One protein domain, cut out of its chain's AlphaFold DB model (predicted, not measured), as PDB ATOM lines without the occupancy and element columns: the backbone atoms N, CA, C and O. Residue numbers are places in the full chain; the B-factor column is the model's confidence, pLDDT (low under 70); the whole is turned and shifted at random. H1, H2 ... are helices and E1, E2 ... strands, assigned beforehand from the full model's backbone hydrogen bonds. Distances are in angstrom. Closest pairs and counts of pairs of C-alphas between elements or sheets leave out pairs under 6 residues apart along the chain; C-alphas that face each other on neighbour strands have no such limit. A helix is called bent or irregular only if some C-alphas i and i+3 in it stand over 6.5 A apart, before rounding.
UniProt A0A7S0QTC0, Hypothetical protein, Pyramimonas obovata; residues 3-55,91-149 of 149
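AT A GLANCE: This is residues 3 to 55 and 91 to 149 of the 149 residues of the protein "Hypothetical protein" of Pyramimonas obovata (UniProt A0A7S0QTC0). One very long helix, H4, makes the long axis, and a small body made of H1, H2, E1 and H3 sits to one side of it, beside residues 116 to 137. Both ends of the rod stick out past this body: residues 91 to 115 at one end, residues 138 to 149 at the other. The printed part has 112 residues with four named helices and one named strand, in the order H1, H2, E1, H3, H4, and its class is mostly helix. The whole is extended, with a radius of gyration of the C-alphas of 20.7 A and spans of 86 by 27 by 26 A.

HOW THE PARTS SIT: H4, residues 91 to 145, is irregular, only just, with C-alphas 97 and 100 6.8 A apart, and has a kink of 27 degrees near residue 131. H1, residues 10 to 13, is close to H4 but not clearly touching, the closest C-alphas being those of Val 11 and Leu 125, 7.1 A apart. H2, residues 17 to 24, is near H4. H2 touches H3, residues 38 to 48, about perpendicular at 82 degrees; their closest C-alphas, of Pro 19 and Gly 44, are 4.4 A apart. E1, residues 28 to 31, is apart from H4 and pairs with no named strand, but its residues 30 to 31 pair with residues 3 to 4, parallel, and with 34 to 35, antiparallel. Every O i to N i+4 pair is within hydrogen-bond range in H2 and H3, and 43 of 51 are in H4; H1 is too short for such a pair.

IN THESE COORDINATES: H4 runs 79.6 A from C-alpha 91 at (-0.143, -43.683, 2.365) to C-alpha 145 at (54.117, -52.478, -55.190). H3 measures 15.2 A, H2 10.6 A, E1 7.3 A and H1 5.7 A, beginning at C-alpha 10 (41.534, -39.809, -30.495).

THE WHOLE: The C-alphas of Asp 91 and Gly 149 are the two farthest apart, 86.1 A. Residues 56 to 90 are not printed, and C-alphas 55 and 91 are 43.9 A apart across this cut. Of the links printed whole, none is long. The mean pLDDT of the printed part is 72.2, and 57 residues are under 70, among them 50 to 55, 91 to 116 and 128 to 149.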
ATOM      1  N   ASN A   3      46.950 -56.825 -39.642       89.94
ATOM      2  CA  ASN A   3      47.453 -55.943 -38.592       89.94
ATOM      3  C   ASN A   3      46.927 -54.530 -38.845       89.94
ATOM      4  O   ASN A   3      47.000 -54.051 -39.973       89.94
ATOM      5  N   LEU A   4      46.413 -53.878 -37.803       88.75
ATOM      6  CA  LEU A   4      45.878 -52.521 -37.876       88.75
ATOM      7  C   LEU A   4      46.631 -51.616 -36.899       88.75
ATOM      8  O   LEU A   4      46.786 -51.956 -35.723       88.75
ATOM      9  N   GLN A   5      47.091 -50.462 -37.378       91.31
ATOM     10  CA  GLN A   5      47.674 -49.413 -36.545       91.31
ATOM     11  C   GLN A   5      46.826 -48.150 -36.641       91.31
ATOM     12  O   GLN A   5      46.530 -47.667 -37.725       91.31
ATOM     13  N   VAL A   6      46.444 -47.647 -35.475       89.62
ATOM     14  CA  VAL A   6      45.584 -46.480 -35.262       89.62
ATOM     15  C   VAL A   6      46.156 -45.618 -34.123       89.62
ATOM     16  O   VAL A   6      45.432 -44.931 -33.410       89.62
ATOM     17  N   LEU A   7      47.466 -45.714 -33.872       86.31
ATOM     18  CA  LEU A   7      48.148 -44.939 -32.830       86.31
ATOM     19  C   LEU A   7      48.002 -43.434 -33.101       86.31
ATOM     20  O   LEU A   7      47.942 -43.014 -34.251       86.31
ATOM     21  N   ASN A   8      47.978 -42.629 -32.036       84.25
ATOM     22  CA  ASN A   8      47.802 -41.167 -32.084       84.25
ATOM     23  C   ASN A   8      46.447 -40.684 -32.625       84.25
ATOM     24  O   ASN A   8      46.297 -39.498 -32.909       84.25
ATOM     25  N   ASN A   9      45.452 -41.565 -32.730       85.38
ATOM     26  CA  ASN A   9      44.088 -41.161 -33.041       85.38
ATOM     27  C   ASN A   9      43.246 -41.071 -31.756       85.38
ATOM     28  O   ASN A   9      43.321 -41.953 -30.895       85.38
ATOM     29  N   ALA A  10      42.407 -40.037 -31.649       82.62
ATOM     30  CA  ALA A  10      41.534 -39.809 -30.495       82.62
ATOM     31  C   ALA A  10      40.595 -40.996 -30.209       82.62
ATOM     32  O   ALA A  10      40.219 -41.225 -29.061       82.62
ATOM     33  N   VAL A  11      40.268 -41.815 -31.220       81.00
ATOM     34  CA  VAL A  11      39.453 -43.023 -31.002       81.00
ATOM     35  C   VAL A  11      40.103 -44.030 -30.062       81.00
ATOM     36  O   VAL A  11      39.402 -44.828 -29.442       81.00
ATOM     37  N   THR A  12      41.433 -44.008 -29.940       84.56
ATOM     38  CA  THR A  12      42.159 -44.956 -29.090       84.56
ATOM     39  C   THR A  12      41.943 -44.687 -27.602       84.56
ATOM     40  O   THR A  12      42.095 -45.603 -26.795       84.56
ATOM     41  N   GLU A  13      41.522 -43.470 -27.245       85.31
ATOM     42  CA  GLU A  13      41.156 -43.078 -25.880       85.31
ATOM     43  C   GLU A  13      39.733 -43.518 -25.506       85.31
ATOM     44  O   GLU A  13      39.357 -43.515 -24.330       85.31
ATOM     45  N   ILE A  14      38.919 -43.926 -26.487       85.69
ATOM     46  CA  ILE A  14      37.537 -44.312 -26.232       85.69
ATOM     47  C   ILE A  14      37.498 -45.653 -25.499       85.69
ATOM     48  O   ILE A  14      38.002 -46.686 -25.952       85.69
ATOM     49  N   LYS A  15      36.824 -45.655 -24.345       85.00
ATOM     50  CA  LYS A  15      36.561 -46.878 -23.587       85.00
ATOM     51  C   LYS A  15      35.808 -47.870 -24.476       85.00
ATOM     52  O   LYS A  15      34.791 -47.514 -25.059       85.00
ATOM     53  N   TRP A  16      36.291 -49.113 -24.520       87.62
ATOM     54  CA  TRP A  16      35.772 -50.200 -25.367       87.62
ATOM     55  C   TRP A  16      36.138 -50.130 -26.856       87.62
ATOM     56  O   TRP A  16      35.657 -50.964 -27.619       87.62
ATOM     57  N   PHE A  17      37.055 -49.243 -27.257       90.56
ATOM     58  CA  PHE A  17      37.587 -49.212 -28.623       90.56
ATOM     59  C   PHE A  17      38.117 -50.582 -29.071       90.56
ATOM     60  O   PHE A  17      37.645 -51.125 -30.064       90.56
ATOM     61  N   ARG A  18      39.039 -51.201 -28.318       92.75
ATOM     62  CA  ARG A  18      39.639 -52.487 -28.725       92.75
ATOM     63  C   ARG A  18      38.603 -53.620 -28.881       92.75
ATOM     64  O   ARG A  18      38.612 -54.247 -29.938       92.75
ATOM     65  N   PRO A  19      37.687 -53.865 -27.918       92.06
ATOM     66  CA  PRO A  19      36.603 -54.835 -28.098       92.06
ATOM     67  C   PRO A  19      35.690 -54.531 -29.288       92.06
ATOM     68  O   PRO A  19      35.297 -55.449 -30.003       92.06
ATOM     69  N   TYR A  20      35.381 -53.257 -29.536       89.19
ATOM     70  CA  TYR A  20      34.571 -52.854 -30.685       89.19
ATOM     71  C   TYR A  20      35.264 -53.184 -32.014       89.19
ATOM     72  O   TYR A  20      34.669 -53.819 -32.883       89.19
ATOM     73  N   VAL A  21      36.549 -52.841 -32.147       90.88
ATOM     74  CA  VAL A  21      37.347 -53.177 -33.336       90.88
ATOM     75  C   VAL A  21      37.461 -54.690 -33.518       90.88
ATOM     76  O   VAL A  21      37.289 -55.182 -34.629       90.88
ATOM     77  N   ALA A  22      37.699 -55.437 -32.438       92.12
ATOM     78  CA  ALA A  22      37.770 -56.897 -32.472       92.12
ATOM     79  C   ALA A  22      36.448 -57.543 -32.921       92.12
ATOM     80  O   ALA A  22      36.459 -58.543 -33.637       92.12
ATOM     81  N   HIS A  23      35.310 -56.965 -32.525       89.81
ATOM     82  CA  HIS A  23      33.988 -57.410 -32.959       89.81
ATOM     83  C   HIS A  23      33.735 -57.123 -34.444       89.81
ATOM     84  O   HIS A  23      33.306 -58.017 -35.173       89.81
ATOM     85  N   ARG A  24      34.035 -55.900 -34.900       87.62
ATOM     86  CA  ARG A  24      33.801 -55.462 -36.287       87.62
ATOM     87  C   ARG A  24      34.772 -56.103 -37.280       87.62
ATOM     88  O   ARG A  24      34.413 -56.325 -38.431       87.62
ATOM     89  N   LEU A  25      35.991 -56.418 -36.842       90.31
ATOM     90  CA  LEU A  25      37.047 -57.025 -37.652       90.31
ATOM     91  C   LEU A  25      37.513 -58.351 -37.024       90.31
ATOM     92  O   LEU A  25      38.623 -58.427 -36.497       90.31
ATOM     93  N   PRO A  26      36.724 -59.437 -37.121       89.00
ATOM     94  CA  PRO A  26      37.062 -60.719 -36.493       89.00
ATOM     95  C   PRO A  26      38.322 -61.385 -37.073       89.00
ATOM     96  O   PRO A  26      38.888 -62.279 -36.452       89.00
ATOM     97  N   ALA A  27      38.780 -60.957 -38.255       89.25
ATOM     98  CA  ALA A  27      40.029 -61.416 -38.866       89.25
ATOM     99  C   ALA A  27      41.278 -60.642 -38.389       89.25
ATOM    100  O   ALA A  27      42.388 -60.921 -38.854       89.25
ATOM    101  N   LEU A  28      41.117 -59.647 -37.507       92.06
ATOM    102  CA  LEU A  28      42.214 -58.822 -37.017       92.06
ATOM    103  C   LEU A  28      43.086 -59.609 -36.033       92.06
ATOM    104  O   LEU A  28      42.622 -60.048 -34.986       92.06
ATOM    105  N   ALA A  29      44.368 -59.759 -36.362       91.69
ATOM    106  CA  ALA A  29      45.328 -60.458 -35.515       91.69
ATOM    107  C   ALA A  29      45.964 -59.518 -34.481       91.69
ATOM    108  O   ALA A  29      46.162 -59.909 -33.330       91.69
ATOM    109  N   GLN A  30      46.286 -58.282 -34.877       95.56
ATOM    110  CA  GLN A  30      46.937 -57.297 -34.011       95.56
ATOM    111  C   GLN A  30      46.361 -55.895 -34.210       95.56
ATOM    112  O   GLN A  30      46.138 -55.458 -35.339       95.56
ATOM    113  N   LEU A  31      46.192 -55.177 -33.101       94.38
ATOM    114  CA  LEU A  31      45.762 -53.785 -33.048       94.38
ATOM    115  C   LEU A  31      46.798 -52.965 -32.278       94.38
ATOM    116  O   LEU A  31      47.067 -53.242 -31.107       94.38
ATOM    117  N   ASN A  32      47.371 -51.951 -32.929       92.94
ATOM    118  CA  ASN A  32      48.426 -51.094 -32.372       92.94
ATOM    119  C   ASN A  32      49.650 -51.890 -31.886       92.94
ATOM    120  O   ASN A  32      50.208 -51.608 -30.830       92.94
ATOM    121  N   GLY A  33      50.029 -52.934 -32.633       92.38
ATOM    122  CA  GLY A  33      51.139 -53.827 -32.276       92.38
ATOM    123  C   GLY A  33      50.839 -54.796 -31.125       92.38
ATOM    124  O   GLY A  33      51.701 -55.587 -30.757       92.38
ATOM    125  N   VAL A  34      49.624 -54.772 -30.571       95.12
ATOM    126  CA  VAL A  34      49.198 -55.681 -29.503       95.12
ATOM    127  C   VAL A  34      48.235 -56.718 -30.086       95.12
ATOM    128  O   VAL A  34      47.251 -56.327 -30.723       95.12
ATOM    129  N   PRO A  35      48.461 -58.025 -29.872       96.06
ATOM    130  CA  PRO A  35      47.559 -59.063 -30.356       96.06
ATOM    131  C   PRO A  35      46.146 -58.883 -29.799       96.06
ATOM    132  O   PRO A  35      45.964 -58.500 -28.641       96.06
ATOM    133  N   VAL A  36      45.150 -59.136 -30.643       94.50
ATOM    134  CA  VAL A  36      43.742 -59.124 -30.241       94.50
ATOM    135  C   VAL A  36      43.428 -60.458 -29.578       94.50
ATOM    136  O   VAL A  36      43.651 -61.521 -30.154       94.50
ATOM    137  N   SER A  37      42.932 -60.412 -28.346       94.69
ATOM    138  CA  SER A  37      42.588 -61.616 -27.595       94.69
ATOM    139  C   SER A  37      41.170 -62.100 -27.907       94.69
ATOM    140  O   SER A  37      40.258 -61.313 -28.169       94.69
ATOM    141  N   SER A  38      40.940 -63.409 -27.780       91.44
ATOM    142  CA  SER A  38      39.598 -63.999 -27.910       91.44
ATOM    143  C   SER A  38      38.605 -63.445 -26.880       91.44
ATOM    144  O   SER A  38      37.401 -63.412 -27.138       91.44
ATOM    145  N   MET A  39      39.098 -62.989 -25.722       91.31
ATOM    146  CA  MET A  39      38.280 -62.345 -24.693       91.31
ATOM    147  C   MET A  39      37.745 -60.997 -25.181       91.31
ATOM    148  O   MET A  39      36.551 -60.744 -25.072       91.31
ATOM    149  N   GLU A  40      38.595 -60.153 -25.775       90.38
ATOM    150  CA  GLU A  40      38.172 -58.864 -26.342       90.38
ATOM    151  C   GLU A  40      37.125 -59.047 -27.443       90.38
ATOM    152  O   GLU A  40      36.137 -58.315 -27.472       90.38
ATOM    153  N   ALA A  41      37.301 -60.053 -28.305       88.94
ATOM    154  CA  ALA A  41      36.331 -60.382 -29.346       88.94
ATOM    155  C   ALA A  41      34.989 -60.863 -28.766       88.94
ATOM    156  O   ALA A  41      33.929 -60.492 -29.273       88.94
ATOM    157  N   SER A  42      35.024 -61.655 -27.689       86.69
ATOM    158  CA  SER A  42      33.817 -62.151 -27.013       86.69
ATOM    159  C   SER A  42      33.065 -61.020 -26.312       86.69
ATOM    160  O   SER A  42      31.865 -60.871 -26.517       86.69
ATOM    161  N   VAL A  43      33.780 -60.163 -25.577       87.00
ATOM    162  CA  VAL A  43      33.218 -58.962 -24.937       87.00
ATOM    163  C   VAL A  43      32.620 -58.024 -25.983       87.00
ATOM    164  O   VAL A  43      31.514 -57.526 -25.807       87.00
ATOM    165  N   GLY A  44      33.326 -57.799 -27.094       89.00
ATOM    166  CA  GLY A  44      32.809 -56.996 -28.195       89.00
ATOM    167  C   GLY A  44      31.520 -57.584 -28.773       89.00
ATOM    168  O   GLY A  44      30.548 -56.862 -28.962       89.00
ATOM    169  N   ARG A  45      31.467 -58.902 -28.980       87.94
ATOM    170  CA  ARG A  45      30.251 -59.576 -29.440       87.94
ATOM    171  C   ARG A  45      29.090 -59.399 -28.460       87.94
ATOM    172  O   ARG A  45      28.045 -58.922 -28.876       87.94
ATOM    173  N   GLU A  46      29.275 -59.698 -27.177       86.81
ATOM    174  CA  GLU A  46      28.205 -59.552 -26.179       86.81
ATOM    175  C   GLU A  46      27.686 -58.113 -26.069       86.81
ATOM    176  O   GLU A  46      26.483 -57.896 -25.925       86.81
ATOM    177  N   LEU A  47      28.580 -57.126 -26.163       84.69
ATOM    178  CA  LEU A  47      28.205 -55.720 -26.069       84.69
ATOM    179  C   LEU A  47      27.494 -55.219 -27.329       84.69
ATOM    180  O   LEU A  47      26.518 -54.480 -27.212       84.69
ATOM    181  N   PHE A  48      27.976 -55.586 -28.520       85.56
ATOM    182  CA  PHE A  48      27.597 -54.920 -29.770       85.56
ATOM    183  C   PHE A  48      26.678 -55.741 -30.689       85.56
ATOM    184  O   PHE A  48      25.949 -55.144 -31.478       85.56
ATOM    185  N   GLU A  49      26.584 -57.067 -30.537       83.69
ATOM    186  CA  GLU A  49      25.726 -57.926 -31.380       83.69
ATOM    187  C   GLU A  49      24.231 -57.568 -31.265       83.69
ATOM    188  O   GLU A  49      23.471 -57.666 -32.231       83.69
ATOM    189  N   GLY A  50      23.797 -57.088 -30.094       69.44
ATOM    190  CA  GLY A  50      22.434 -56.587 -29.886       69.44
ATOM    191  C   GLY A  50      22.193 -55.173 -30.425       69.44
ATOM    192  O   GLY A  50      21.056 -54.829 -30.753       69.44
ATOM    193  N   LEU A  51      23.245 -54.357 -30.541       68.94
ATOM    194  CA  LEU A  51      23.163 -52.962 -30.985       68.94
ATOM    195  C   LEU A  51      23.040 -52.848 -32.508       68.94
ATOM    196  O   LEU A  51      22.322 -51.974 -32.984       68.94
ATOM    197  N   GLU A  52      23.665 -53.751 -33.269       64.38
ATOM    198  CA  GLU A  52      23.595 -53.756 -34.741       64.38
ATOM    199  C   GLU A  52      22.205 -54.123 -35.289       64.38
ATOM    200  O   GLU A  52      21.869 -53.790 -36.424       64.38
ATOM    201  N   ARG A  53      21.363 -54.782 -34.480       57.50
ATOM    202  CA  ARG A  53      19.974 -55.112 -34.850       57.50
ATOM    203  C   ARG A  53      19.006 -53.946 -34.693       57.50
ATOM    204  O   ARG A  53      17.873 -54.034 -35.168       57.50
ATOM    205  N   LEU A  54      19.414 -52.869 -34.026       50.28
ATOM    206  CA  LEU A  54      18.600 -51.667 -33.956       50.28
ATOM    207  C   LEU A  54      18.764 -50.916 -35.281       50.28
ATOM    208  O   LEU A  54      19.892 -50.561 -35.626       50.28
ATOM    209  N   PRO A  55      17.682 -50.659 -36.041       48.12
ATOM    210  CA  PRO A  55      17.783 -49.834 -37.232       48.12
ATOM    211  C   PRO A  55      18.342 -48.480 -36.798       48.12
ATOM    212  O   PRO A  55      17.693 -47.749 -36.046       48.12
ATOM    213  N   ASP A  91      -0.543 -44.492   3.522       57.09
ATOM    214  CA  ASP A  91      -0.143 -43.683   2.365       57.09
ATOM    215  C   ASP A  91       1.374 -43.504   2.323       57.09
ATOM    216  O   ASP A  91       1.983 -43.709   1.275       57.09
ATOM    217  N   LEU A  92       2.000 -43.269   3.482       57.28
ATOM    218  CA  LEU A  92       3.462 -43.233   3.632       57.28
ATOM    219  C   LEU A  92       4.116 -44.551   3.188       57.28
ATOM    220  O   LEU A  92       5.057 -44.543   2.399       57.28
ATOM    221  N   ARG A  93       3.554 -45.698   3.597       57.06
ATOM    222  CA  ARG A  93       4.059 -47.023   3.190       57.06
ATOM    223  C   ARG A  93       3.874 -47.319   1.699       57.06
ATOM    224  O   ARG A  93       4.703 -48.009   1.113       57.06
ATOM    225  N   LYS A  94       2.805 -46.815   1.071       57.66
ATOM    226  CA  LYS A  94       2.603 -46.934  -0.385       57.66
ATOM    227  C   LYS A  94       3.546 -46.021  -1.172       57.66
ATOM    228  O   LYS A  94       3.981 -46.401  -2.255       57.66
ATOM    229  N   GLN A  95       3.882 -44.854  -0.626       51.50
ATOM    230  CA  GLN A  95       4.804 -43.899  -1.237       51.50
ATOM    231  C   GLN A  95       6.265 -44.387  -1.159       51.50
ATOM    232  O   GLN A  95       6.956 -44.393  -2.177       51.50
ATOM    233  N   GLU A  96       6.695 -44.927  -0.010       51.72
ATOM    234  CA  GLU A  96       8.021 -45.551   0.163       51.72
ATOM    235  C   GLU A  96       8.231 -46.789  -0.725       51.72
ATOM    236  O   GLU A  96       9.351 -47.052  -1.157       51.72
ATOM    237  N   ALA A  97       7.174 -47.539  -1.050       53.59
ATOM    238  CA  ALA A  97       7.273 -48.703  -1.934       53.59
ATOM    239  C   ALA A  97       7.389 -48.338  -3.432       53.59
ATOM    240  O   ALA A  97       7.880 -49.145  -4.221       53.59
ATOM    241  N   ALA A  98       6.960 -47.135  -3.836       50.16
ATOM    242  CA  ALA A  98       6.948 -46.686  -5.234       50.16
ATOM    243  C   ALA A  98       8.165 -45.818  -5.625       50.16
ATOM    244  O   ALA A  98       8.554 -45.780  -6.796       50.16
ATOM    245  N   GLU A  99       8.807 -45.143  -4.669       49.53
ATOM    246  CA  GLU A  99       9.977 -44.293  -4.926       49.53
ATOM    247  C   GLU A  99      11.291 -45.005  -5.332       49.53
ATOM    248  O   GLU A  99      12.003 -44.454  -6.185       49.53
ATOM    249  N   PRO A 100      11.671 -46.189  -4.802       52.44
ATOM    250  CA  PRO A 100      12.984 -46.771  -5.098       52.44
ATOM    251  C   PRO A 100      13.083 -47.302  -6.534       52.44
ATOM    252  O   PRO A 100      14.134 -47.180  -7.165       52.44
ATOM    253  N   ALA A 101      11.982 -47.811  -7.097       51.72
ATOM    254  CA  ALA A 101      11.946 -48.304  -8.473       51.72
ATOM    255  C   ALA A 101      12.095 -47.165  -9.498       51.72
ATOM    256  O   ALA A 101      12.841 -47.296 -10.464       51.72
ATOM    257  N   SER A 102      11.449 -46.018  -9.260       54.03
ATOM    258  CA  SER A 102      11.512 -44.852 -10.154       54.03
ATOM    259  C   SER A 102      12.920 -44.247 -10.232       54.03
ATOM    260  O   SER A 102      13.436 -43.998 -11.326       54.03
ATOM    261  N   LYS A 103      13.600 -44.079  -9.086       58.38
ATOM    262  CA  LYS A 103      14.984 -43.569  -9.043       58.38
ATOM    263  C   LYS A 103      15.972 -44.550  -9.680       58.38
ATOM    264  O   LYS A 103      16.868 -44.117 -10.403       58.38
ATOM    265  N   TYR A 104      15.776 -45.854  -9.479       49.38
ATOM    266  CA  TYR A 104      16.594 -46.896 -10.104       49.38
ATOM    267  C   TYR A 104      16.423 -46.928 -11.631       49.38
ATOM    268  O   TYR A 104      17.412 -46.894 -12.360       49.38
ATOM    269  N   VAL A 105      15.181 -46.894 -12.126       57.78
ATOM    270  CA  VAL A 105      14.874 -46.856 -13.568       57.78
ATOM    271  C   VAL A 105      15.387 -45.565 -14.214       57.78
ATOM    272  O   VAL A 105      15.967 -45.610 -15.295       57.78
ATOM    273  N   SER A 106      15.252 -44.418 -13.540       57.88
ATOM    274  CA  SER A 106      15.797 -43.137 -14.012       57.88
ATOM    275  C   SER A 106      17.329 -43.154 -14.095       57.88
ATOM    276  O   SER A 106      17.905 -42.679 -15.075       57.88
ATOM    277  N   GLY A 107      18.003 -43.763 -13.114       59.59
ATOM    278  CA  GLY A 107      19.447 -43.995 -13.154       59.59
ATOM    279  C   GLY A 107      19.853 -44.890 -14.326       59.59
ATOM    280  O   GLY A 107      20.743 -44.528 -15.094       59.59
ATOM    281  N   LEU A 108      19.150 -46.009 -14.520       56.50
ATOM    282  CA  LEU A 108      19.412 -46.947 -15.614       56.50
ATOM    283  C   LEU A 108      19.249 -46.285 -16.991       56.50
ATOM    284  O   LEU A 108      20.086 -46.467 -17.871       56.50
ATOM    285  N   MET A 109      18.210 -45.462 -17.155       63.59
ATOM    286  CA  MET A 109      17.959 -44.712 -18.388       63.59
ATOM    287  C   MET A 109      19.048 -43.675 -18.675       63.59
ATOM    288  O   MET A 109      19.424 -43.497 -19.832       63.59
ATOM    289  N   LYS A 110      19.608 -43.022 -17.647       64.56
ATOM    290  CA  LYS A 110      20.751 -42.107 -17.817       64.56
ATOM    291  C   LYS A 110      21.998 -42.847 -18.294       64.56
ATOM    292  O   LYS A 110      22.633 -42.396 -19.243       64.56
ATOM    293  N   TYR A 111      22.304 -44.002 -17.703       63.12
ATOM    294  CA  TYR A 111      23.417 -44.843 -18.152       63.12
ATOM    295  C   TYR A 111      23.212 -45.364 -19.579       63.12
ATOM    296  O   TYR A 111      24.150 -45.349 -20.373       63.12
ATOM    297  N   ALA A 112      21.990 -45.772 -19.928       61.47
ATOM    298  CA  ALA A 112      21.653 -46.211 -21.280       61.47
ATOM    299  C   ALA A 112      21.793 -45.072 -22.304       61.47
ATOM    300  O   ALA A 112      22.357 -45.276 -23.376       61.47
ATOM    301  N   ALA A 113      21.346 -43.859 -21.965       64.75
ATOM    302  CA  ALA A 113      21.494 -42.681 -22.817       64.75
ATOM    303  C   ALA A 113      22.966 -42.278 -22.997       64.75
ATOM    304  O   ALA A 113      23.390 -41.959 -24.108       64.75
ATOM    305  N   GLU A 114      23.765 -42.332 -21.930       68.31
ATOM    306  CA  GLU A 114      25.197 -42.043 -21.996       68.31
ATOM    307  C   GLU A 114      25.949 -43.092 -22.830       68.31
ATOM    308  O   GLU A 114      26.807 -42.741 -23.642       68.31
ATOM    309  N   ALA A 115      25.591 -44.371 -22.687       60.78
ATOM    310  CA  ALA A 115      26.129 -45.451 -23.510       60.78
ATOM    311  C   ALA A 115      25.756 -45.269 -24.988       60.78
ATOM    312  O   ALA A 115      26.634 -45.330 -25.846       60.78
ATOM    313  N   ALA A 116      24.491 -44.962 -25.286       66.88
ATOM    314  CA  ALA A 116      24.030 -44.693 -26.646       66.88
ATOM    315  C   ALA A 116      24.769 -43.505 -27.281       66.88
ATOM    316  O   ALA A 116      25.148 -43.566 -28.449       66.88
ATOM    317  N   ASN A 117      25.036 -42.445 -26.512       70.81
ATOM    318  CA  ASN A 117      25.770 -41.284 -27.010       70.81
ATOM    319  C   ASN A 117      27.249 -41.612 -27.280       70.81
ATOM    320  O   ASN A 117      27.802 -41.181 -28.286       70.81
ATOM    321  N   LYS A 118      27.884 -42.434 -26.432       69.50
ATOM    322  CA  LYS A 118      29.255 -42.925 -26.666       69.50
ATOM    323  C   LYS A 118      29.342 -43.822 -27.899       69.50
ATOM    324  O   LYS A 118      30.264 -43.664 -28.688       69.50
ATOM    325  N   ILE A 119      28.363 -44.706 -28.093       69.94
ATOM    326  CA  ILE A 119      28.263 -45.550 -29.292       69.94
ATOM    327  C   ILE A 119      28.088 -44.683 -30.538       69.94
ATOM    328  O   ILE A 119      28.735 -44.932 -31.548       69.94
ATOM    329  N   LYS A 120      27.265 -43.632 -30.461       73.69
ATOM    330  CA  LYS A 120      27.101 -42.678 -31.558       73.69
ATOM    331  C   LYS A 120      28.428 -42.008 -31.921       73.69
ATOM    332  O   LYS A 120      28.818 -42.054 -33.078       73.69
ATOM    333  N   VAL A 121      29.138 -41.455 -30.938       72.31
ATOM    334  CA  VAL A 121      30.453 -40.830 -31.161       72.31
ATOM    335  C   VAL A 121      31.448 -41.833 -31.746       72.31
ATOM    336  O   VAL A 121      32.196 -41.486 -32.653       72.31
ATOM    337  N   MET A 122      31.431 -43.085 -31.282       67.62
ATOM    338  CA  MET A 122      32.267 -44.140 -31.857       67.62
ATOM    339  C   MET A 122      31.909 -44.459 -33.305       67.62
ATOM    340  O   MET A 122      32.826 -44.636 -34.092       67.62
ATOM    341  N   ASN A 123      30.627 -44.536 -33.663       71.81
ATOM    342  CA  ASN A 123      30.201 -44.803 -35.038       71.81
ATOM    343  C   ASN A 123      30.545 -43.642 -35.974       71.81
ATOM    344  O   ASN A 123      31.121 -43.876 -37.029       71.81
ATOM    345  N   ASP A 124      30.274 -42.405 -35.552       76.69
ATOM    346  CA  ASP A 124      30.593 -41.206 -36.335       76.69
ATOM    347  C   ASP A 124      32.114 -41.101 -36.578       76.69
ATOM    348  O   ASP A 124      32.558 -40.777 -37.679       76.69
ATOM    349  N   LEU A 125      32.932 -41.424 -35.567       72.00
ATOM    350  CA  LEU A 125      34.388 -41.469 -35.710       72.00
ATOM    351  C   LEU A 125      34.865 -42.690 -36.500       72.00
ATOM    352  O   LEU A 125      35.869 -42.595 -37.197       72.00
ATOM    353  N   TRP A 126      34.174 -43.826 -36.402       70.56
ATOM    354  CA  TRP A 126      34.522 -45.046 -37.126       70.56
ATOM    355  C   TRP A 126      34.409 -44.848 -38.631       70.56
ATOM    356  O   TRP A 126      35.323 -45.242 -39.346       70.56
ATOM    357  N   ASP A 127      33.342 -44.206 -39.105       70.62
ATOM    358  CA  ASP A 127      33.162 -43.945 -40.534       70.62
ATOM    359  C   ASP A 127      34.287 -43.052 -41.081       70.62
ATOM    360  O   ASP A 127      34.901 -43.394 -42.091       70.62
ATOM    361  N   GLY A 128      34.653 -41.984 -40.362       68.31
ATOM    362  CA  GLY A 128      35.783 -41.128 -40.743       68.31
ATOM    363  C   GLY A 128      37.129 -41.856 -40.704       68.31
ATOM    364  O   GLY A 128      37.959 -41.691 -41.594       68.31
ATOM    365  N   LEU A 129      37.333 -42.718 -39.709       64.81
ATOM    366  CA  LEU A 129      38.572 -43.474 -39.549       64.81
ATOM    367  C   LEU A 129      38.708 -44.590 -40.586       64.81
ATOM    368  O   LEU A 129      39.815 -44.880 -41.025       64.81
ATOM    369  N   VAL A 130      37.594 -45.197 -41.003       67.62
ATOM    370  CA  VAL A 130      37.542 -46.133 -42.129       67.62
ATOM    371  C   VAL A 130      37.811 -45.403 -43.437       67.62
ATOM    372  O   VAL A 130      38.590 -45.915 -44.234       67.62
ATOM    373  N   GLU A 131      37.234 -44.222 -43.667       67.00
ATOM    374  CA  GLU A 131      37.562 -43.416 -44.850       67.00
ATOM    375  C   GLU A 131      39.043 -43.031 -44.881       67.00
ATOM    376  O   GLU A 131      39.682 -43.193 -45.917       67.00
ATOM    377  N   GLU A 132      39.623 -42.602 -43.759       64.31
ATOM    378  CA  GLU A 132      41.049 -42.274 -43.646       64.31
ATOM    379  C   GLU A 132      41.926 -43.516 -43.872       64.31
ATOM    380  O   GLU A 132      42.833 -43.483 -44.696       64.31
ATOM    381  N   LEU A 133      41.606 -44.661 -43.261       60.25
ATOM    382  CA  LEU A 133      42.324 -45.924 -43.489       60.25
ATOM    383  C   LEU A 133      42.188 -46.453 -44.915       60.25
ATOM    384  O   LEU A 133      43.132 -47.033 -45.446       60.25
ATOM    385  N   VAL A 134      41.030 -46.292 -45.545       66.19
ATOM    386  CA  VAL A 134      40.831 -46.671 -46.946       66.19
ATOM    387  C   VAL A 134      41.584 -45.702 -47.854       66.19
ATOM    388  O   VAL A 134      42.191 -46.137 -48.825       66.19
ATOM    389  N   THR A 135      41.614 -44.411 -47.533       60.66
ATOM    390  CA  THR A 135      42.282 -43.394 -48.353       60.66
ATOM    391  C   THR A 135      43.803 -43.441 -48.197       60.66
ATOM    392  O   THR A 135      44.517 -43.327 -49.189       60.66
ATOM    393  N   GLU A 136      44.325 -43.676 -46.993       54.72
ATOM    394  CA  GLU A 136      45.763 -43.706 -46.698       54.72
ATOM    395  C   GLU A 136      46.356 -45.125 -46.742       54.72
ATOM    396  O   GLU A 136      47.448 -45.342 -47.276       54.72
ATOM    397  N   GLY A 137      45.624 -46.129 -46.255       50.06
ATOM    398  CA  GLY A 137      46.066 -47.526 -46.187       50.06
ATOM    399  C   GLY A 137      46.068 -48.256 -47.535       50.06
ATOM    400  O   GLY A 137      46.929 -49.108 -47.754       50.06
ATOM    401  N   LEU A 138      45.206 -47.886 -48.494       48.44
ATOM    402  CA  LEU A 138      45.334 -48.375 -49.882       48.44
ATOM    403  C   LEU A 138      46.459 -47.685 -50.663       48.44
ATOM    404  O   LEU A 138      46.917 -48.221 -51.679       48.44
ATOM    405  N   VAL A 139      46.927 -46.515 -50.220       47.75
ATOM    406  CA  VAL A 139      48.033 -45.816 -50.888       47.75
ATOM    407  C   VAL A 139      49.370 -46.469 -50.547       47.75
ATOM    408  O   VAL A 139      50.236 -46.538 -51.421       47.75
ATOM    409  N   LEU A 140      49.534 -47.026 -49.343       45.94
ATOM    410  CA  LEU A 140      50.762 -47.736 -48.971       45.94
ATOM    411  C   LEU A 140      50.978 -49.004 -49.815       45.94
ATOM    412  O   LEU A 140      52.067 -49.174 -50.364       45.94
ATOM    413  N   ASP A 141      49.942 -49.815 -50.048       50.25
ATOM    414  CA  ASP A 141      50.081 -51.057 -50.830       50.25
ATOM    415  C   ASP A 141      50.396 -50.784 -52.319       50.25
ATOM    416  O   ASP A 141      51.204 -51.482 -52.937       50.25
ATOM    417  N   ARG A 142      49.846 -49.707 -52.906       49.28
ATOM    418  CA  ARG A 142      50.206 -49.291 -54.279       49.28
ATOM    419  C   ARG A 142      51.614 -48.714 -54.376       49.28
ATOM    420  O   ARG A 142      52.289 -48.957 -55.374       49.28
ATOM    421  N   LYS A 143      52.059 -47.940 -53.385       49.81
ATOM    422  CA  LYS A 143      53.367 -47.270 -53.421       49.81
ATOM    423  C   LYS A 143      54.516 -48.242 -53.146       49.81
ATOM    424  O   LYS A 143      55.583 -48.073 -53.731       49.81
ATOM    425  N   GLU A 144      54.290 -49.272 -52.329       53.06
ATOM    426  CA  GLU A 144      55.252 -50.364 -52.146       53.06
ATOM    427  C   GLU A 144      55.274 -51.328 -53.341       53.06
ATOM    428  O   GLU A 144      56.361 -51.645 -53.823       53.06
ATOM    429  N   ARG A 145      54.122 -51.697 -53.932       54.56
ATOM    430  CA  ARG A 145      54.117 -52.478 -55.190       54.56
ATOM    431  C   ARG A 145      54.754 -51.739 -56.365       54.56
ATOM    432  O   ARG A 145      55.413 -52.374 -57.175       54.56
ATOM    433  N   ALA A 146      54.602 -50.418 -56.450       57.91
ATOM    434  CA  ALA A 146      55.224 -49.605 -57.498       57.91
ATOM    435  C   ALA A 146      56.740 -49.394 -57.315       57.91
ATOM    436  O   ALA A 146      57.389 -48.901 -58.230       57.91
ATOM    437  N   ARG A 147      57.308 -49.717 -56.145       56.66
ATOM    438  CA  ARG A 147      58.765 -49.699 -55.906       56.66
ATOM    439  C   ARG A 147      59.407 -51.084 -55.995       56.66
ATOM    440  O   ARG A 147      60.631 -51.166 -56.046       56.66
ATOM    441  N   ALA A 148      58.602 -52.144 -55.969       60.94
ATOM    442  CA  ALA A 148      59.048 -53.535 -56.009       60.94
ATOM    443  C   ALA A 148      58.938 -54.187 -57.406       60.94
ATOM    444  O   ALA A 148      59.248 -55.371 -57.536       60.94
ATOM    445  N   GLY A 149      58.498 -53.444 -58.425       51.88
ATOM    446  CA  GLY A 149      58.495 -53.847 -59.838       51.88
ATOM    447  C   GLY A 149      59.236 -52.830 -60.688       51.88
ATOM    448  O   GLY A 149      59.804 -53.257 -61.715       51.88
TER     449      GLY A 149